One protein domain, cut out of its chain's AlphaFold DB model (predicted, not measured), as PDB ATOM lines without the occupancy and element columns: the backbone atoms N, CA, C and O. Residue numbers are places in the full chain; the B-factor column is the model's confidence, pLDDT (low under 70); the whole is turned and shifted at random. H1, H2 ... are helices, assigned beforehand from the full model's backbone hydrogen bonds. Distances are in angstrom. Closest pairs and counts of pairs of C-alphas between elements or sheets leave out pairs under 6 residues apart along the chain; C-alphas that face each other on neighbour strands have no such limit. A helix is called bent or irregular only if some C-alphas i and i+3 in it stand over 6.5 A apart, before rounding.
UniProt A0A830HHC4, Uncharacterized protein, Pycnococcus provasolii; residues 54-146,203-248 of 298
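Overview. This is residues 54 to 146 and 203 to 248 of the 298 residues of an uncharacterized protein of Pycnococcus provasolii (UniProt A0A830HHC4). Two long helices, H3 and H4, cross, H1 packs on both, and residues 113 to 146 of H3 stick out as a curved arm. The 139 printed residues include five named helices, H1 to H5 in order, and no named strand: all helix. The whole is extended, radius of gyration of the C-alphas 25.0 A, spans 79 by 41 by 26 A.

Arrangement. H1, residues 54 to 71, H3a, 84 to 126, and H4, 207 to 240, form an up and down bundle, each running against the one before. H3a and H4 touch at a steep 44 degrees, closest C-alphas Asp 94 and Ala 230, 5.2 A. H3, one helix by hydrogen bonds, is bent: C-alphas 126 and 129 are 6.7 A apart. In H4 every O i to N i+4 pair is within hydrogen-bond range.

Along the chain. H1 begins at (3.624, -37.847, 32.841). H2 is residues 76 to 81, H3b 129 to 146. H5, residues 243 to 248, ends at (-30.575, -18.866, 32.154).

Size, cuts and confidence. Residues 147 to 202 are cut out, C-alphas 146 and 203 standing 41.6 A apart. pLDDT is under 70 in 63 residues.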
ATOM      1  N   PRO A  54       3.674 -38.542  31.552       64.69
ATOM      2  CA  PRO A  54       3.624 -37.847  32.841       64.69
ATOM      3  C   PRO A  54       2.800 -36.548  32.829       64.69
ATOM      4  O   PRO A  54       2.394 -36.099  33.899       64.69
ATOM      5  N   LEU A  55       2.519 -35.948  31.664       65.69
ATOM      6  CA  LEU A  55       1.719 -34.719  31.556       65.69
ATOM      7  C   LEU A  55       0.206 -34.985  31.653       65.69
ATOM      8  O   LEU A  55      -0.562 -34.087  31.998       65.69
ATOM      9  N   HIS A  56      -0.226 -36.220  31.392       70.19
ATOM     10  CA  HIS A  56      -1.638 -36.607  31.392       70.19
ATOM     11  C   HIS A  56      -2.263 -36.605  32.795       70.19
ATOM     12  O   HIS A  56      -3.343 -36.052  33.009       70.19
ATOM     13  N   SER A  57      -1.554 -37.157  33.784       75.50
ATOM     14  CA  SER A  57      -2.072 -37.311  35.149       75.50
ATOM     15  C   SER A  57      -2.429 -35.994  35.870       75.50
ATOM     16  O   SER A  57      -3.489 -35.950  36.506       75.50
ATOM     17  N   PRO A  58      -1.656 -34.884  35.780       82.75
ATOM     18  CA  PRO A  58      -2.072 -33.622  36.393       82.75
ATOM     19  C   PRO A  58      -3.263 -32.978  35.671       82.75
ATOM     20  O   PRO A  58      -4.095 -32.348  36.328       82.75
ATOM     21  N   ALA A  59      -3.371 -33.142  34.348       80.44
ATOM     22  CA  ALA A  59      -4.475 -32.592  33.566       80.44
ATOM     23  C   ALA A  59      -5.801 -33.277  33.921       80.44
ATOM     24  O   ALA A  59      -6.786 -32.597  34.220       80.44
ATOM     25  N   ALA A  60      -5.803 -34.610  33.989       80.62
ATOM     26  CA  ALA A  60      -6.980 -35.381  34.366       80.62
ATOM     27  C   ALA A  60      -7.433 -35.069  35.806       80.62
ATOM     28  O   ALA A  60      -8.605 -34.768  36.054       80.62
ATOM     29  N   LYS A  61      -6.478 -34.956  36.744       85.56
ATOM     30  CA  LYS A  61      -6.749 -34.510  38.121       85.56
ATOM     31  C   LYS A  61      -7.372 -33.112  38.174       85.56
ATOM     32  O   LYS A  61      -8.295 -32.880  38.955       85.56
ATOM     33  N   ALA A  62      -6.889 -32.173  37.362       86.94
ATOM     34  CA  ALA A  62      -7.439 -30.822  37.314       86.94
ATOM     35  C   ALA A  62      -8.882 -30.806  36.786       86.94
ATOM     36  O   ALA A  62      -9.721 -30.091  37.341       86.94
ATOM     37  N   VAL A  63      -9.187 -31.601  35.754       85.75
ATOM     38  CA  VAL A  63     -10.552 -31.756  35.223       85.75
ATOM     39  C   VAL A  63     -11.479 -32.330  36.293       85.75
ATOM     40  O   VAL A  63     -12.537 -31.756  36.553       85.75
ATOM     41  N   TRP A  64     -11.048 -33.385  36.983       87.12
ATOM     42  CA  TRP A  64     -11.809 -34.023  38.057       87.12
ATOM     43  C   TRP A  64     -12.107 -33.079  39.224       87.12
ATOM     44  O   TRP A  64     -13.260 -32.918  39.623       87.12
ATOM     45  N   VAL A  65     -11.091 -32.390  39.746       89.50
ATOM     46  CA  VAL A  65     -11.252 -31.455  40.873       89.50
ATOM     47  C   VAL A  65     -12.188 -30.300  40.503       89.50
ATOM     48  O   VAL A  65     -13.039 -29.911  41.303       89.50
ATOM     49  N   ARG A  66     -12.080 -29.769  39.277       85.81
ATOM     50  CA  ARG A  66     -12.979 -28.712  38.785       85.81
ATOM     51  C   ARG A  66     -14.417 -29.203  38.641       85.81
ATOM     52  O   ARG A  66     -15.330 -28.480  39.033       85.81
ATOM     53  N   LEU A  67     -14.609 -30.411  38.111       85.69
ATOM     54  CA  LEU A  67     -15.921 -31.042  37.979       85.69
ATOM     55  C   LEU A  67     -16.584 -31.199  39.356       85.69
ATOM     56  O   LEU A  67     -17.703 -30.729  39.547       85.69
ATOM     57  N   TRP A  68     -15.875 -31.753  40.344       86.69
ATOM     58  CA  TRP A  68     -16.396 -31.897  41.708       86.69
ATOM     59  C   TRP A  68     -16.717 -30.580  42.382       86.69
ATOM     60  O   TRP A  68     -17.769 -30.452  43.003       86.69
ATOM     61  N   HIS A  69     -15.837 -29.587  42.262       85.31
ATOM     62  CA  HIS A  69     -16.095 -28.282  42.860       85.31
ATOM     63  C   HIS A  69     -17.363 -27.630  42.314       85.31
ATOM     64  O   HIS A  69     -18.041 -26.931  43.065       85.31
ATOM     65  N   ARG A  70     -17.683 -27.853  41.036       80.25
ATOM     66  CA  ARG A  70     -18.917 -27.357  40.415       80.25
ATOM     67  C   ARG A  70     -20.127 -28.184  40.831       80.25
ATOM     68  O   ARG A  70     -21.120 -27.607  41.249       80.25
ATOM     69  N   LEU A  71     -20.013 -29.511  40.811       82.94
ATOM     70  CA  LEU A  71     -21.084 -30.421  41.219       82.94
ATOM     71  C   LEU A  71     -21.515 -30.209  42.672       82.94
ATOM     72  O   LEU A  71     -22.703 -30.111  42.938       82.94
ATOM     73  N   LEU A  72     -20.570 -30.086  43.608       83.75
ATOM     74  CA  LEU A  72     -20.877 -29.889  45.032       83.75
ATOM     75  C   LEU A  72     -21.493 -28.518  45.339       83.75
ATOM     76  O   LEU A  72     -22.063 -28.325  46.409       83.75
ATOM     77  N   ARG A  73     -21.336 -27.549  44.433       77.50
ATOM     78  CA  ARG A  73     -21.905 -26.200  44.556       77.50
ATOM     79  C   ARG A  73     -23.184 -26.026  43.738       77.50
ATOM     80  O   ARG A  73     -23.767 -24.942  43.778       77.50
ATOM     81  N   ALA A  74     -23.602 -27.048  42.996       75.88
ATOM     82  CA  ALA A  74     -24.836 -27.004  42.237       75.88
ATOM     83  C   ALA A  74     -26.045 -26.994  43.197       75.88
ATOM     84  O   ALA A  74     -25.998 -27.596  44.274       75.88
ATOM     85  N   PRO A  75     -27.135 -26.283  42.859       73.31
ATOM     86  CA  PRO A  75     -28.327 -26.236  43.698       73.31
ATOM     87  C   PRO A  75     -29.040 -27.594  43.723       73.31
ATOM     88  O   PRO A  75     -28.978 -28.359  42.766       73.31
ATOM     89  N   LEU A  76     -29.801 -27.870  44.786       74.62
ATOM     90  CA  LEU A  76     -30.494 -29.155  44.964       74.62
ATOM     91  C   LEU A  76     -31.421 -29.520  43.784       74.62
ATOM     92  O   LEU A  76     -31.482 -30.679  43.393       74.62
ATOM     93  N   ALA A  77     -32.039 -28.525  43.137       71.94
ATOM     94  CA  ALA A  77     -32.880 -28.726  41.951       71.94
ATOM     95  C   ALA A  77     -32.139 -29.392  40.774       71.94
ATOM     96  O   ALA A  77     -32.741 -30.141  40.010       71.94
ATOM     97  N   PHE A  78     -30.830 -29.156  40.634       70.31
ATOM     98  CA  PHE A  78     -29.994 -29.859  39.660       70.31
ATOM     99  C   PHE A  78     -29.871 -31.341  39.993       70.31
ATOM    100  O   PHE A  78     -29.961 -32.184  39.103       70.31
ATOM    101  N   HIS A  79     -29.680 -31.657  41.272       77.56
ATOM    102  CA  HIS A  79     -29.542 -33.028  41.747       77.56
ATOM    103  C   HIS A  79     -30.863 -33.807  41.667       77.56
ATOM    104  O   HIS A  79     -30.827 -34.996  41.364       77.56
ATOM    105  N   ASP A  80     -32.007 -33.136  41.827       75.38
ATOM    106  CA  ASP A  80     -33.334 -33.747  41.671       75.38
ATOM    107  C   ASP A  80     -33.726 -33.947  40.193       75.38
ATOM    108  O   ASP A  80     -34.337 -34.955  39.833       75.38
ATOM    109  N   ALA A  81     -33.364 -33.007  39.311       69.00
ATOM    110  CA  ALA A  81     -33.675 -33.083  37.880       69.00
ATOM    111  C   ALA A  81     -32.744 -34.039  37.109       69.00
ATOM    112  O   ALA A  81     -33.132 -34.639  36.098       69.00
ATOM    113  N   SER A  82     -31.503 -34.192  37.571       64.75
ATOM    114  CA  SER A  82     -30.509 -35.051  36.933       64.75
ATOM    115  C   SER A  82     -30.771 -36.509  37.292       64.75
ATOM    116  O   SER A  82     -30.455 -36.952  38.391       64.75
ATOM    117  N   ARG A  83     -31.312 -37.301  36.355       61.06
ATOM    118  CA  ARG A  83     -31.478 -38.756  36.547       61.06
ATOM    119  C   ARG A  83     -30.153 -39.357  37.043       61.06
ATOM    120  O   ARG A  83     -29.155 -39.287  36.322       61.06
ATOM    121  N   ALA A  84     -30.161 -39.986  38.222       64.06
ATOM    122  CA  ALA A  84     -28.972 -40.526  38.899       64.06
ATOM    123  C   ALA A  84     -28.056 -41.380  37.993       64.06
ATOM    124  O   ALA A  84     -26.838 -41.393  38.167       64.06
ATOM    125  N   GLY A  85     -28.617 -42.035  36.967       67.94
ATOM    126  CA  GLY A  85     -27.866 -42.814  35.979       67.94
ATOM    127  C   GLY A  85     -26.918 -42.003  35.081       67.94
ATOM    128  O   GLY A  85     -25.849 -42.503  34.741       67.94
ATOM    129  N   ARG A  86     -27.248 -40.751  34.721       73.62
ATOM    130  CA  ARG A  86     -26.359 -39.900  33.902       73.62
ATOM    131  C   ARG A  86     -25.163 -39.421  34.724       73.62
ATOM    132  O   ARG A  86     -24.034 -39.529  34.265       73.62
ATOM    133  N   PHE A  87     -25.408 -38.957  35.948       79.06
ATOM    134  CA  PHE A  87     -24.351 -38.547  36.874       79.06
ATOM    135  C   PHE A  87     -23.416 -39.711  37.212       79.06
ATOM    136  O   PHE A  87     -22.201 -39.570  37.101       79.06
ATOM    137  N   GLY A  88     -23.977 -40.872  37.568       79.31
ATOM    138  CA  GLY A  88     -23.193 -42.060  37.897       79.31
ATOM    139  C   GLY A  88     -22.344 -42.537  36.721       79.31
ATOM    140  O   GLY A  88     -21.164 -42.817  36.907       79.31
ATOM    141  N   GLY A  89     -22.909 -42.559  35.507       82.56
ATOM    142  CA  GLY A  89     -22.187 -42.932  34.289       82.56
ATOM    143  C   GLY A  89     -21.034 -41.984  33.959       82.56
ATOM    144  O   GLY A  89     -19.937 -42.449  33.660       82.56
ATOM    145  N   VAL A  90     -21.241 -40.672  34.100       82.38
ATOM    146  CA  VAL A  90     -20.177 -39.681  33.891       82.38
ATOM    147  C   VAL A  90     -19.101 -39.805  34.970       82.38
ATOM    148  O   VAL A  90     -17.929 -39.868  34.625       82.38
ATOM    149  N   CYS A  91     -19.489 -39.930  36.248       81.62
ATOM    150  CA  CYS A  91     -18.577 -40.008  37.398       81.62
ATOM    151  C   CYS A  91     -17.734 -41.292  37.465       81.62
ATOM    152  O   CYS A  91     -16.746 -41.332  38.193       81.62
ATOM    153  N   THR A  92     -18.124 -42.342  36.744       86.44
ATOM    154  CA  THR A  92     -17.416 -43.629  36.754       86.44
ATOM    155  C   THR A  92     -16.822 -43.941  35.391       86.44
ATOM    156  O   THR A  92     -15.606 -43.939  35.234       86.44
ATOM    157  N   ARG A  93     -17.671 -44.178  34.389       86.88
ATOM    158  CA  ARG A  93     -17.253 -44.630  33.061       86.88
ATOM    159  C   ARG A  93     -16.474 -43.559  32.309       86.88
ATOM    160  O   ARG A  93     -15.436 -43.875  31.739       86.88
ATOM    161  N   ASP A  94     -16.957 -42.320  32.295       87.56
ATOM    162  CA  ASP A  94     -16.332 -41.282  31.465       87.56
ATOM    163  C   ASP A  94     -15.006 -40.789  32.060       87.56
ATOM    164  O   ASP A  94     -14.061 -40.543  31.312       87.56
ATOM    165  N   ILE A  95     -14.879 -40.736  33.390       86.19
ATOM    166  CA  ILE A  95     -13.583 -40.468  34.042       86.19
ATOM    167  C   ILE A  95     -12.615 -41.624  33.874       86.19
ATOM    168  O   ILE A  95     -11.453 -41.378  33.586       86.19
ATOM    169  N   PHE A  96     -13.081 -42.870  33.974       87.00
ATOM    170  CA  PHE A  96     -12.218 -44.019  33.713       87.00
ATOM    171  C   PHE A  96     -11.630 -43.977  32.293       87.00
ATOM    172  O   PHE A  96     -10.438 -44.209  32.111       87.00
ATOM    173  N   ILE A  97     -12.441 -43.611  31.294       84.56
ATOM    174  CA  ILE A  97     -11.983 -43.398  29.910       84.56
ATOM    175  C   ILE A  97     -10.964 -42.243  29.844       84.56
ATOM    176  O   ILE A  97      -9.922 -42.368  29.206       84.56
ATOM    177  N   CYS A  98     -11.219 -41.130  30.537       83.44
ATOM    178  CA  CYS A  98     -10.291 -39.996  30.562       83.44
ATOM    179  C   CYS A  98      -8.956 -40.309  31.255       83.44
ATOM    180  O   CYS A  98      -7.923 -39.795  30.830       83.44
ATOM    181  N   ASP A  99      -8.955 -41.130  32.300       84.50
ATOM    182  CA  ASP A  99      -7.752 -41.431  33.075       84.50
ATOM    183  C   ASP A  99      -6.901 -42.517  32.404       84.50
ATOM    184  O   ASP A  99      -5.698 -42.327  32.225       84.50
ATOM    185  N   GLU A 100      -7.520 -43.627  31.993       82.00
ATOM    186  CA  GLU A 100      -6.805 -44.833  31.561       82.00
ATOM    187  C   GLU A 100      -6.559 -44.868  30.046       82.00
ATOM    188  O   GLU A 100      -5.443 -45.122  29.578       82.00
ATOM    189  N   THR A 101      -7.600 -44.620  29.245       80.12
ATOM    190  CA  THR A 101      -7.523 -44.856  27.795       80.12
ATOM    191  C   THR A 101      -6.994 -43.637  27.055       80.12
ATOM    192  O   THR A 101      -6.115 -43.785  26.203       80.12
ATOM    193  N   LEU A 102      -7.432 -42.436  27.448       78.88
ATOM    194  CA  LEU A 102      -7.083 -41.186  26.773       78.88
ATOM    195  C   LEU A 102      -5.564 -40.953  26.749       78.88
ATOM    196  O   LEU A 102      -5.013 -40.607  25.709       78.88
ATOM    197  N   GLY A 103      -4.861 -41.204  27.859       75.62
ATOM    198  CA  GLY A 103      -3.408 -40.998  27.942       75.62
ATOM    199  C   GLY A 103      -2.603 -41.983  27.086       75.62
ATOM    200  O   GLY A 103      -1.618 -41.610  26.443       75.62
ATOM    201  N   THR A 104      -3.038 -43.242  27.032       72.69
ATOM    202  CA  THR A 104      -2.382 -44.276  26.218       72.69
ATOM    203  C   THR A 104      -2.641 -44.043  24.729       72.69
ATOM    204  O   THR A 104      -1.715 -44.092  23.916       72.69
ATOM    205  N   ASN A 105      -3.885 -43.723  24.368       75.38
ATOM    206  CA  ASN A 105      -4.287 -43.525  22.980       75.38
ATOM    207  C   ASN A 105      -3.760 -42.200  22.412       75.38
ATOM    208  O   ASN A 105      -3.354 -42.169  21.252       75.38
ATOM    209  N   TRP A 106      -3.621 -41.151  23.233       73.44
ATOM    210  CA  TRP A 106      -2.980 -39.879  22.861       73.44
ATOM    211  C   TRP A 106      -1.617 -40.068  22.189       73.44
ATOM    212  O   TRP A 106      -1.313 -39.463  21.159       73.44
ATOM    213  N   ASN A 107      -0.814 -40.976  22.731       71.44
ATOM    214  CA  ASN A 107       0.508 -41.284  22.204       71.44
ATOM    215  C   ASN A 107       0.467 -41.985  20.845       71.44
ATOM    216  O   ASN A 107       1.260 -41.671  19.954       71.44
ATOM    217  N   ILE A 108      -0.494 -42.887  20.664       69.19
ATOM    218  CA  ILE A 108      -0.730 -43.576  19.393       69.19
ATOM    219  C   ILE A 108      -1.236 -42.577  18.339       69.19
ATOM    220  O   ILE A 108      -0.807 -42.633  17.183       69.19
ATOM    221  N   TYR A 109      -2.072 -41.609  18.726       68.19
ATOM    222  CA  TYR A 109      -2.549 -40.561  17.820       68.19
ATOM    223  C   TYR A 109      -1.430 -39.631  17.363       68.19
ATOM    224  O   TYR A 109      -1.280 -39.420  16.161       68.19
ATOM    225  N   LEU A 110      -0.604 -39.120  18.280       67.25
ATOM    226  CA  LEU A 110       0.524 -38.253  17.920       67.25
ATOM    227  C   LEU A 110       1.503 -38.951  16.971       67.25
ATOM    228  O   LEU A 110       1.955 -38.355  15.992       67.25
ATOM    229  N   TYR A 111       1.769 -40.233  17.211       65.19
ATOM    230  CA  TYR A 111       2.583 -41.057  16.326       65.19
ATOM    231  C   TYR A 111       1.950 -41.231  14.934       65.19
ATOM    232  O   TYR A 111       2.621 -41.088  13.907       65.19
ATOM    233  N   THR A 112       0.642 -41.480  14.874       65.19
ATOM    234  CA  THR A 112      -0.095 -41.649  13.610       65.19
ATOM    235  C   THR A 112      -0.147 -40.345  12.809       65.19
ATOM    236  O   THR A 112       0.017 -40.350  11.589       65.19
ATOM    237  N   ILE A 113      -0.299 -39.205  13.485       63.06
ATOM    238  CA  ILE A 113      -0.276 -37.880  12.858       63.06
ATOM    239  C   ILE A 113       1.120 -37.585  12.295       63.06
ATOM    240  O   ILE A 113       1.241 -37.205  11.129       63.06
ATOM    241  N   ALA A 114       2.179 -37.812  13.078       62.84
ATOM    242  CA  ALA A 114       3.557 -37.563  12.656       62.84
ATOM    243  C   ALA A 114       3.970 -38.419  11.445       62.84
ATOM    244  O   ALA A 114       4.558 -37.911  10.489       62.84
ATOM    245  N   THR A 115       3.616 -39.706  11.448       59.31
ATOM    246  CA  THR A 115       3.890 -40.624  10.329       59.31
ATOM    247  C   THR A 115       3.083 -40.266   9.080       59.31
ATOM    248  O   THR A 115       3.629 -40.271   7.975       59.31
ATOM    249  N   SER A 116       1.821 -39.859   9.241       62.22
ATOM    250  CA  SER A 116       0.979 -39.387   8.134       62.22
ATOM    251  C   SER A 116       1.546 -38.119   7.488       62.22
ATOM    252  O   SER A 116       1.712 -38.070   6.270       62.22
ATOM    253  N   LEU A 117       1.920 -37.114   8.289       61.81
ATOM    254  CA  LEU A 117       2.583 -35.889   7.816       61.81
ATOM    255  C   LEU A 117       3.902 -36.187   7.092       61.81
ATOM    256  O   LEU A 117       4.179 -35.594   6.049       61.81
ATOM    257  N   GLY A 118       4.679 -37.142   7.603       57.94
ATOM    258  CA  GLY A 118       5.887 -37.630   6.949       57.94
ATOM    259  C   GLY A 118       5.623 -38.212   5.557       57.94
ATOM    260  O   GLY A 118       6.315 -37.879   4.593       57.94
ATOM    261  N   MET A 119       4.577 -39.026   5.421       55.84
ATOM    262  CA  MET A 119       4.185 -39.592   4.130       55.84
ATOM    263  C   MET A 119       3.712 -38.511   3.147       55.84
ATOM    264  O   MET A 119       4.123 -38.510   1.986       55.84
ATOM    265  N   PHE A 120       2.913 -37.545   3.608       55.06
ATOM    266  CA  PHE A 120       2.510 -36.399   2.786       55.06
ATOM    267  C   PHE A 120       3.716 -35.590   2.303       55.06
ATOM    268  O   PHE A 120       3.801 -35.272   1.117       55.06
ATOM    269  N   ALA A 121       4.683 -35.314   3.182       55.12
ATOM    270  CA  ALA A 121       5.913 -34.619   2.812       55.12
ATOM    271  C   ALA A 121       6.705 -35.386   1.739       55.12
ATOM    272  O   ALA A 121       7.189 -34.785   0.779       55.12
ATOM    273  N   LEU A 122       6.784 -36.714   1.842       56.94
ATOM    274  CA  LEU A 122       7.466 -37.561   0.865       56.94
ATOM    275  C   LEU A 122       6.783 -37.531  -0.510       56.94
ATOM    276  O   LEU A 122       7.451 -37.337  -1.528       56.94
ATOM    277  N   VAL A 123       5.454 -37.646  -0.551       59.12
ATOM    278  CA  VAL A 123       4.672 -37.513  -1.791       59.12
ATOM    279  C   VAL A 123       4.876 -36.122  -2.401       59.12
ATOM    280  O   VAL A 123       5.149 -36.000  -3.597       59.12
ATOM    281  N   CYS A 124       4.842 -35.073  -1.579       56.75
ATOM    282  CA  CYS A 124       5.097 -33.702  -2.011       56.75
ATOM    283  C   CYS A 124       6.527 -33.464  -2.516       56.75
ATOM    284  O   CYS A 124       6.720 -32.521  -3.271       56.75
ATOM    285  N   VAL A 125       7.521 -34.276  -2.155       58.41
ATOM    286  CA  VAL A 125       8.899 -34.150  -2.670       58.41
ATOM    287  C   VAL A 125       9.101 -34.965  -3.952       58.41
ATOM    288  O   VAL A 125       9.760 -34.496  -4.881       58.41
ATOM    289  N   ILE A 126       8.516 -36.163  -4.039       59.34
ATOM    290  CA  ILE A 126       8.728 -37.088  -5.165       59.34
ATOM    291  C   ILE A 126       7.847 -36.746  -6.372       59.34
ATOM    292  O   ILE A 126       8.300 -36.852  -7.509       59.34
ATOM    293  N   VAL A 127       6.600 -36.316  -6.162       57.72
ATOM    294  CA  VAL A 127       5.633 -36.105  -7.254       57.72
ATOM    295  C   VAL A 127       5.907 -34.856  -8.110       57.72
ATOM    296  O   VAL A 127       5.773 -34.952  -9.334       57.72
ATOM    297  N   PRO A 128       6.325 -33.688  -7.571       56.28
ATOM    298  CA  PRO A 128       6.500 -32.483  -8.379       56.28
ATOM    299  C   PRO A 128       7.451 -32.589  -9.574       56.28
ATOM    300  O   PRO A 128       7.113 -32.001 -10.598       56.28
ATOM    301  N   PRO A 129       8.614 -33.273  -9.540       58.69
ATOM    302  CA  PRO A 129       9.470 -33.363 -10.725       58.69
ATOM    303  C   PRO A 129       8.803 -34.117 -11.885       58.69
ATOM    304  O   PRO A 129       8.967 -33.717 -13.039       58.69
ATOM    305  N   TYR A 130       8.004 -35.146 -11.594       55.47
ATOM    306  CA  TYR A 130       7.257 -35.895 -12.608       55.47
ATOM    307  C   TYR A 130       6.020 -35.124 -13.071       55.47
ATOM    308  O   TYR A 130       5.835 -34.934 -14.274       55.47
ATOM    309  N   TYR A 131       5.241 -34.584 -12.128       57.22
ATOM    310  CA  TYR A 131       4.057 -33.778 -12.423       57.22
ATOM    311  C   TYR A 131       4.404 -32.503 -13.198       57.22
ATOM    312  O   TYR A 131       3.710 -32.145 -14.140       57.22
ATOM    313  N   ARG A 132       5.512 -31.821 -12.879       55.00
ATOM    314  CA  ARG A 132       5.932 -30.605 -13.599       55.00
ATOM    315  C   ARG A 132       6.279 -30.882 -15.059       55.00
ATOM    316  O   ARG A 132       6.017 -30.024 -15.896       55.00
ATOM    317  N   ARG A 133       6.867 -32.038 -15.379       51.16
ATOM    318  CA  ARG A 133       7.212 -32.401 -16.765       51.16
ATOM    319  C   ARG A 133       5.963 -32.739 -17.575       51.16
ATOM    320  O   ARG A 133       5.790 -32.201 -18.665       51.16
ATOM    321  N   THR A 134       5.079 -33.567 -17.023       57.38
ATOM    322  CA  THR A 134       3.837 -33.979 -17.693       57.38
ATOM    323  C   THR A 134       2.827 -32.838 -17.785       57.38
ATOM    324  O   THR A 134       2.278 -32.610 -18.856       57.38
ATOM    325  N   SER A 135       2.650 -32.050 -16.720       57.66
ATOM    326  CA  SER A 135       1.755 -30.885 -16.696       57.66
ATOM    327  C   SER A 135       2.150 -29.840 -17.743       57.66
ATOM    328  O   SER A 135       1.294 -29.383 -18.495       57.66
ATOM    329  N   ARG A 136       3.446 -29.523 -17.887       67.25
ATOM    330  CA  ARG A 136       3.921 -28.588 -18.925       67.25
ATOM    331  C   ARG A 136       3.705 -29.121 -20.342       67.25
ATOM    332  O   ARG A 136       3.336 -28.357 -21.229       67.25
ATOM    333  N   ALA A 137       3.932 -30.417 -20.562       64.06
ATOM    334  CA  ALA A 137       3.675 -31.047 -21.856       64.06
ATOM    335  C   ALA A 137       2.177 -31.027 -22.202       64.06
ATOM    336  O   ALA A 137       1.809 -30.663 -23.317       64.06
ATOM    337  N   MET A 138       1.318 -31.325 -21.224       64.38
ATOM    338  CA  MET A 138      -0.137 -31.282 -21.362       64.38
ATOM    339  C   MET A 138      -0.634 -29.861 -21.654       64.38
ATOM    340  O   MET A 138      -1.368 -29.660 -22.616       64.38
ATOM    341  N   GLN A 139      -0.159 -28.862 -20.899       70.75
ATOM    342  CA  GLN A 139      -0.487 -27.448 -21.118       70.75
ATOM    343  C   GLN A 139      -0.083 -26.973 -22.518       70.75
ATOM    344  O   GLN A 139      -0.804 -26.196 -23.139       70.75
ATOM    345  N   ARG A 140       1.050 -27.455 -23.047       74.38
ATOM    346  CA  ARG A 140       1.480 -27.135 -24.414       74.38
ATOM    347  C   ARG A 140       0.538 -27.733 -25.458       74.38
ATOM    348  O   ARG A 140       0.169 -27.033 -26.394       74.38
ATOM    349  N   ILE A 141       0.146 -28.999 -25.303       71.81
ATOM    350  CA  ILE A 141      -0.791 -29.669 -26.221       71.81
ATOM    351  C   ILE A 141      -2.157 -28.981 -26.171       71.81
ATOM    352  O   ILE A 141      -2.734 -28.685 -27.212       71.81
ATOM    353  N   GLU A 142      -2.638 -28.647 -24.976       65.69
ATOM    354  CA  GLU A 142      -3.893 -27.925 -24.770       65.69
ATOM    355  C   GLU A 142      -3.870 -26.528 -25.412       65.69
ATOM    356  O   GLU A 142      -4.834 -26.130 -26.067       65.69
ATOM    357  N   ALA A 143      -2.757 -25.797 -25.294       70.00
ATOM    358  CA  ALA A 143      -2.583 -24.502 -25.949       70.00
ATOM    359  C   ALA A 143      -2.595 -24.622 -27.485       70.00
ATOM    360  O   ALA A 143      -3.256 -23.830 -28.158       70.00
ATOM    361  N   VAL A 144      -1.924 -25.640 -28.038       73.88
ATOM    362  CA  VAL A 144      -1.893 -25.907 -29.488       73.88
ATOM    363  C   VAL A 144      -3.267 -26.332 -30.013       73.88
ATOM    364  O   VAL A 144      -3.649 -25.926 -31.103       73.88
ATOM    365  N   GLN A 145      -4.040 -27.092 -29.236       62.91
ATOM    366  CA  GLN A 145      -5.390 -27.531 -29.607       62.91
ATOM    367  C   GLN A 145      -6.417 -26.386 -29.557       62.91
ATOM    368  O   GLN A 145      -7.354 -26.357 -30.353       62.91
ATOM    369  N   ARG A 146      -6.244 -25.414 -28.651       67.19
ATOM    370  CA  ARG A 146      -7.143 -24.253 -28.530       67.19
ATOM    371  C   ARG A 146      -6.922 -23.185 -29.601       67.19
ATOM    372  O   ARG A 146      -7.881 -22.533 -30.006       67.19
ATOM    373  N   GLY A 203       4.992 -54.023  -4.451       41.41
ATOM    374  CA  GLY A 203       5.702 -55.200  -3.929       41.41
ATOM    375  C   GLY A 203       6.412 -54.990  -2.585       41.41
ATOM    376  O   GLY A 203       7.067 -55.900  -2.087       41.41
ATOM    377  N   SER A 204       6.291 -53.805  -1.984       55.09
ATOM    378  CA  SER A 204       7.019 -53.416  -0.766       55.09
ATOM    379  C   SER A 204       6.282 -53.783   0.531       55.09
ATOM    380  O   SER A 204       6.906 -53.871   1.590       55.09
ATOM    381  N   LEU A 205       4.964 -54.000   0.450       47.97
ATOM    382  CA  LEU A 205       4.079 -54.380   1.554       47.97
ATOM    383  C   LEU A 205       3.182 -55.537   1.102       47.97
ATOM    384  O   LEU A 205       2.554 -55.468   0.049       47.97
ATOM    385  N   THR A 206       3.108 -56.606   1.896       57.34
ATOM    386  CA  THR A 206       2.182 -57.714   1.634       57.34
ATOM    387  C   THR A 206       0.737 -57.214   1.730       57.34
ATOM    388  O   THR A 206       0.428 -56.352   2.553       57.34
ATOM    389  N   ALA A 207      -0.175 -57.768   0.923       58.50
ATOM    390  CA  ALA A 207      -1.595 -57.386   0.943       58.50
ATOM    391  C   ALA A 207      -2.209 -57.447   2.361       58.50
ATOM    392  O   ALA A 207      -3.035 -56.611   2.723       58.50
ATOM    393  N   GLY A 208      -1.735 -58.383   3.194       60.59
ATOM    394  CA  GLY A 208      -2.101 -58.473   4.609       60.59
ATOM    395  C   GLY A 208      -1.616 -57.293   5.461       60.59
ATOM    396  O   GLY A 208      -2.370 -56.807   6.297       60.59
ATOM    397  N   ALA A 209      -0.404 -56.775   5.228       55.47
ATOM    398  CA  ALA A 209       0.109 -55.604   5.943       55.47
ATOM    399  C   ALA A 209      -0.673 -54.330   5.587       55.47
ATOM    400  O   ALA A 209      -0.984 -53.535   6.470       55.47
ATOM    401  N   ALA A 210      -1.061 -54.167   4.317       56.25
ATOM    402  CA  ALA A 210      -1.910 -53.055   3.890       56.25
ATOM    403  C   ALA A 210      -3.301 -53.108   4.550       56.25
ATOM    404  O   ALA A 210      -3.781 -52.098   5.064       56.25
ATOM    405  N   GLY A 211      -3.916 -54.296   4.618       60.16
ATOM    406  CA  GLY A 211      -5.171 -54.501   5.347       60.16
ATOM    407  C   GLY A 211      -5.051 -54.196   6.842       60.16
ATOM    408  O   GLY A 211      -5.952 -53.581   7.415       60.16
ATOM    409  N   LEU A 212      -3.924 -54.559   7.464       59.94
ATOM    410  CA  LEU A 212      -3.655 -54.325   8.885       59.94
ATOM    411  C   LEU A 212      -3.478 -52.835   9.209       59.94
ATOM    412  O   LEU A 212      -3.975 -52.363  10.224       59.94
ATOM    413  N   VAL A 213      -2.839 -52.070   8.320       63.16
ATOM    414  CA  VAL A 213      -2.732 -50.608   8.458       63.16
ATOM    415  C   VAL A 213      -4.102 -49.944   8.348       63.16
ATOM    416  O   VAL A 213      -4.434 -49.101   9.177       63.16
ATOM    417  N   VAL A 214      -4.921 -50.339   7.368       65.94
ATOM    418  CA  VAL A 214      -6.264 -49.765   7.177       65.94
ATOM    419  C   VAL A 214      -7.174 -50.090   8.361       65.94
ATOM    420  O   VAL A 214      -7.835 -49.201   8.887       65.94
ATOM    421  N   THR A 215      -7.185 -51.339   8.824       70.94
ATOM    422  CA  THR A 215      -7.997 -51.730   9.988       70.94
ATOM    423  C   THR A 215      -7.521 -51.066  11.274       70.94
ATOM    424  O   THR A 215      -8.357 -50.585  12.033       70.94
ATOM    425  N   ASN A 216      -6.210 -50.948  11.495       61.09
ATOM    426  CA  ASN A 216      -5.674 -50.230  12.653       61.09
ATOM    427  C   ASN A 216      -6.007 -48.724  12.600       61.09
ATOM    428  O   ASN A 216      -6.375 -48.130  13.611       61.09
ATOM    429  N   ALA A 217      -5.964 -48.109  11.415       62.53
ATOM    430  CA  ALA A 217      -6.370 -46.716  11.227       62.53
ATOM    431  C   ALA A 217      -7.865 -46.505  11.526       62.53
ATOM    432  O   ALA A 217      -8.229 -45.551  12.207       62.53
ATOM    433  N   ILE A 218      -8.731 -47.417  11.074       70.81
ATOM    434  CA  ILE A 218     -10.167 -47.356  11.380       70.81
ATOM    435  C   ILE A 218     -10.398 -47.549  12.884       70.81
ATOM    436  O   ILE A 218     -11.128 -46.773  13.489       70.81
ATOM    437  N   MET A 219      -9.753 -48.540  13.508       69.62
ATOM    438  CA  MET A 219      -9.927 -48.807  14.938       69.62
ATOM    439  C   MET A 219      -9.481 -47.632  15.805       69.62
ATOM    440  O   MET A 219     -10.230 -47.206  16.682       69.62
ATOM    441  N   THR A 220      -8.313 -47.055  15.524       67.81
ATOM    442  CA  THR A 220      -7.835 -45.859  16.233       67.81
ATOM    443  C   THR A 220      -8.771 -44.668  16.026       67.81
ATOM    444  O   THR A 220      -9.117 -44.005  16.999       67.81
ATOM    445  N   ALA A 221      -9.271 -44.434  14.808       71.06
ATOM    446  CA  ALA A 221     -10.241 -43.366  14.552       71.06
ATOM    447  C   ALA A 221     -11.538 -43.548  15.363       71.06
ATOM    448  O   ALA A 221     -11.978 -42.619  16.035       71.06
ATOM    449  N   THR A 222     -12.108 -44.757  15.371       79.12
ATOM    450  CA  THR A 222     -13.328 -45.043  16.146       79.12
ATOM    451  C   THR A 222     -13.110 -44.938  17.656       79.12
ATOM    452  O   THR A 222     -14.002 -44.512  18.387       79.12
ATOM    453  N   GLN A 223     -11.918 -45.289  18.139       76.31
ATOM    454  CA  GLN A 223     -11.573 -45.170  19.552       76.31
ATOM    455  C   GLN A 223     -11.502 -43.698  19.984       76.31
ATOM    456  O   GLN A 223     -11.996 -43.352  21.058       76.31
ATOM    457  N   LEU A 224     -10.969 -42.821  19.128       78.19
ATOM    458  CA  LEU A 224     -10.879 -41.386  19.401       78.19
ATOM    459  C   LEU A 224     -12.264 -40.761  19.555       78.19
ATOM    460  O   LEU A 224     -12.479 -39.962  20.461       78.19
ATOM    461  N   GLU A 225     -13.214 -41.143  18.702       80.50
ATOM    462  CA  GLU A 225     -14.590 -40.643  18.779       80.50
ATOM    463  C   GLU A 225     -15.222 -40.944  20.142       80.50
ATOM    464  O   GLU A 225     -15.868 -40.082  20.737       80.50
ATOM    465  N   VAL A 226     -15.018 -42.149  20.678       81.38
ATOM    466  CA  VAL A 226     -15.550 -42.529  21.997       81.38
ATOM    467  C   VAL A 226     -14.939 -41.676  23.111       81.38
ATOM    468  O   VAL A 226     -15.657 -41.265  24.026       81.38
ATOM    469  N   GLU A 227     -13.642 -41.392  23.025       82.00
ATOM    470  CA  GLU A 227     -12.906 -40.592  24.008       82.00
ATOM    471  C   GLU A 227     -13.295 -39.112  23.966       82.00
ATOM    472  O   GLU A 227     -13.591 -38.531  25.010       82.00
ATOM    473  N   VAL A 228     -13.381 -38.519  22.772       82.12
ATOM    474  CA  VAL A 228     -13.841 -37.133  22.585       82.12
ATOM    475  C   VAL A 228     -15.266 -36.979  23.109       82.12
ATOM    476  O   VAL A 228     -15.532 -36.090  23.916       82.12
ATOM    477  N   ASN A 229     -16.153 -37.917  22.768       83.25
ATOM    478  CA  ASN A 229     -17.522 -37.920  23.273       83.25
ATOM    479  C   ASN A 229     -17.587 -38.060  24.807       83.25
ATOM    480  O   ASN A 229     -18.502 -37.530  25.433       83.25
ATOM    481  N   ALA A 230     -16.661 -38.789  25.440       79.69
ATOM    482  CA  ALA A 230     -16.597 -38.895  26.901       79.69
ATOM    483  C   ALA A 230     -16.178 -37.566  27.552       79.69
ATOM    484  O   ALA A 230     -16.800 -37.134  28.525       79.69
ATOM    485  N   VAL A 231     -15.184 -36.882  26.977       82.62
ATOM    486  CA  VAL A 231     -14.751 -35.552  27.434       82.62
ATOM    487  C   VAL A 231     -15.871 -34.524  27.264       82.62
ATOM    488  O   VAL A 231     -16.154 -33.773  28.198       82.62
ATOM    489  N   GLU A 232     -16.557 -34.524  26.120       84.50
ATOM    490  CA  GLU A 232     -17.702 -33.641  25.867       84.50
ATOM    491  C   GLU A 232     -18.841 -33.881  26.864       84.50
ATOM    492  O   GLU A 232     -19.426 -32.923  27.371       84.50
ATOM    493  N   ARG A 233     -19.125 -35.138  27.234       83.44
ATOM    494  CA  ARG A 233     -20.123 -35.447  28.273       83.44
ATOM    495  C   ARG A 233     -19.736 -34.890  29.643       83.44
ATOM    496  O   ARG A 233     -20.595 -34.332  30.329       83.44
ATOM    497  N   ILE A 234     -18.467 -35.001  30.039       82.12
ATOM    498  CA  ILE A 234     -17.964 -34.424  31.297       82.12
ATOM    499  C   ILE A 234     -18.094 -32.898  31.280       82.12
ATOM    500  O   ILE A 234     -18.537 -32.300  32.264       82.12
ATOM    501  N   GLN A 235     -17.732 -32.261  30.164       83.25
ATOM    502  CA  GLN A 235     -17.858 -30.815  30.000       83.25
ATOM    503  C   GLN A 235     -19.319 -30.366  30.025       83.25
ATOM    504  O   GLN A 235     -19.635 -29.431  30.755       83.25
ATOM    505  N   GLY A 236     -20.214 -31.080  29.341       81.12
ATOM    506  CA  GLY A 236     -21.644 -30.782  29.332       81.12
ATOM    507  C   GLY A 236     -22.263 -30.836  30.729       81.12
ATOM    508  O   GLY A 236     -22.999 -29.929  31.109       81.12
ATOM    509  N   VAL A 237     -21.908 -31.838  31.545       81.56
ATOM    510  CA  VAL A 237     -22.360 -31.906  32.949       81.56
ATOM    511  C   VAL A 237     -21.736 -30.797  33.797       81.56
ATOM    512  O   VAL A 237     -22.413 -30.205  34.633       81.56
ATOM    513  N   SER A 238     -20.455 -30.494  33.585       79.88
ATOM    514  CA  SER A 238     -19.754 -29.414  34.287       79.88
ATOM    515  C   SER A 238     -20.366 -28.042  34.004       79.88
ATOM    516  O   SER A 238     -20.444 -27.208  34.904       79.88
ATOM    517  N   GLU A 239     -20.789 -27.805  32.765       79.00
ATOM    518  CA  GLU A 239     -21.437 -26.576  32.316       79.00
ATOM    519  C   GLU A 239     -22.882 -26.496  32.814       79.00
ATOM    520  O   GLU A 239     -23.294 -25.472  33.353       79.00
ATOM    521  N   GLU A 240     -23.623 -27.602  32.754       73.69
ATOM    522  CA  GLU A 240     -24.978 -27.692  33.299       73.69
ATOM    523  C   GLU A 240     -25.014 -27.518  34.823       73.69
ATOM    524  O   GLU A 240     -25.980 -26.972  35.345       73.69
ATOM    525  N   ALA A 241     -23.965 -27.929  35.538       70.88
ATOM    526  CA  ALA A 241     -23.828 -27.724  36.979       70.88
ATOM    527  C   ALA A 241     -23.500 -26.268  37.361       70.88
ATOM    528  O   ALA A 241     -23.557 -25.924  38.544       70.88
ATOM    529  N   THR A 242     -23.142 -25.400  36.404       71.31
ATOM    530  CA  THR A 242     -22.881 -23.992  36.723       71.31
ATOM    531  C   THR A 242     -24.181 -23.266  37.075       71.31
ATOM    532  O   THR A 242     -25.188 -23.407  36.372       71.31
ATOM    533  N   PRO A 243     -24.183 -22.461  38.153       63.88
ATOM    534  CA  PRO A 243     -25.393 -21.776  38.586       63.88
ATOM    535  C   PRO A 243     -25.904 -20.820  37.501       63.88
ATOM    536  O   PRO A 243     -27.100 -20.785  37.262       63.88
ATOM    537  N   GLU A 244     -25.022 -20.115  36.787       64.62
ATOM    538  CA  GLU A 244     -25.384 -19.151  35.732       64.62
ATOM    539  C   GLU A 244     -26.129 -19.778  34.542       64.62
ATOM    540  O   GLU A 244     -27.096 -19.214  34.039       64.62
ATOM    541  N   VAL A 245     -25.734 -20.970  34.090       60.44
ATOM    542  CA  VAL A 245     -26.433 -21.639  32.979       60.44
ATOM    543  C   VAL A 245     -27.796 -22.157  33.434       60.44
ATOM    544  O   VAL A 245     -28.766 -22.125  32.675       60.44
ATOM    545  N   GLN A 246     -27.915 -22.583  34.692       59.25
ATOM    546  CA  GLN A 246     -29.208 -22.970  35.252       59.25
ATOM    547  C   GLN A 246     -30.136 -21.779  35.428       59.25
ATOM    548  O   GLN A 246     -31.316 -21.899  35.116       59.25
ATOM    549  N   THR A 247     -29.637 -20.624  35.871       57.25
ATOM    550  CA  THR A 247     -30.468 -19.418  35.956       57.25
ATOM    551  C   THR A 247     -30.979 -18.997  34.584       57.25
ATOM    552  O   THR A 247     -32.139 -18.618  34.474       57.25
ATOM    553  N   LEU A 248     -30.163 -19.128  33.534       56.06
ATOM    554  CA  LEU A 248     -30.575 -18.866  32.154       56.06
ATOM    555  C   LEU A 248     -31.615 -19.875  31.646       56.06
ATOM    556  O   LEU A 248     -32.625 -19.460  31.088       56.06
TER     557      LEU A 248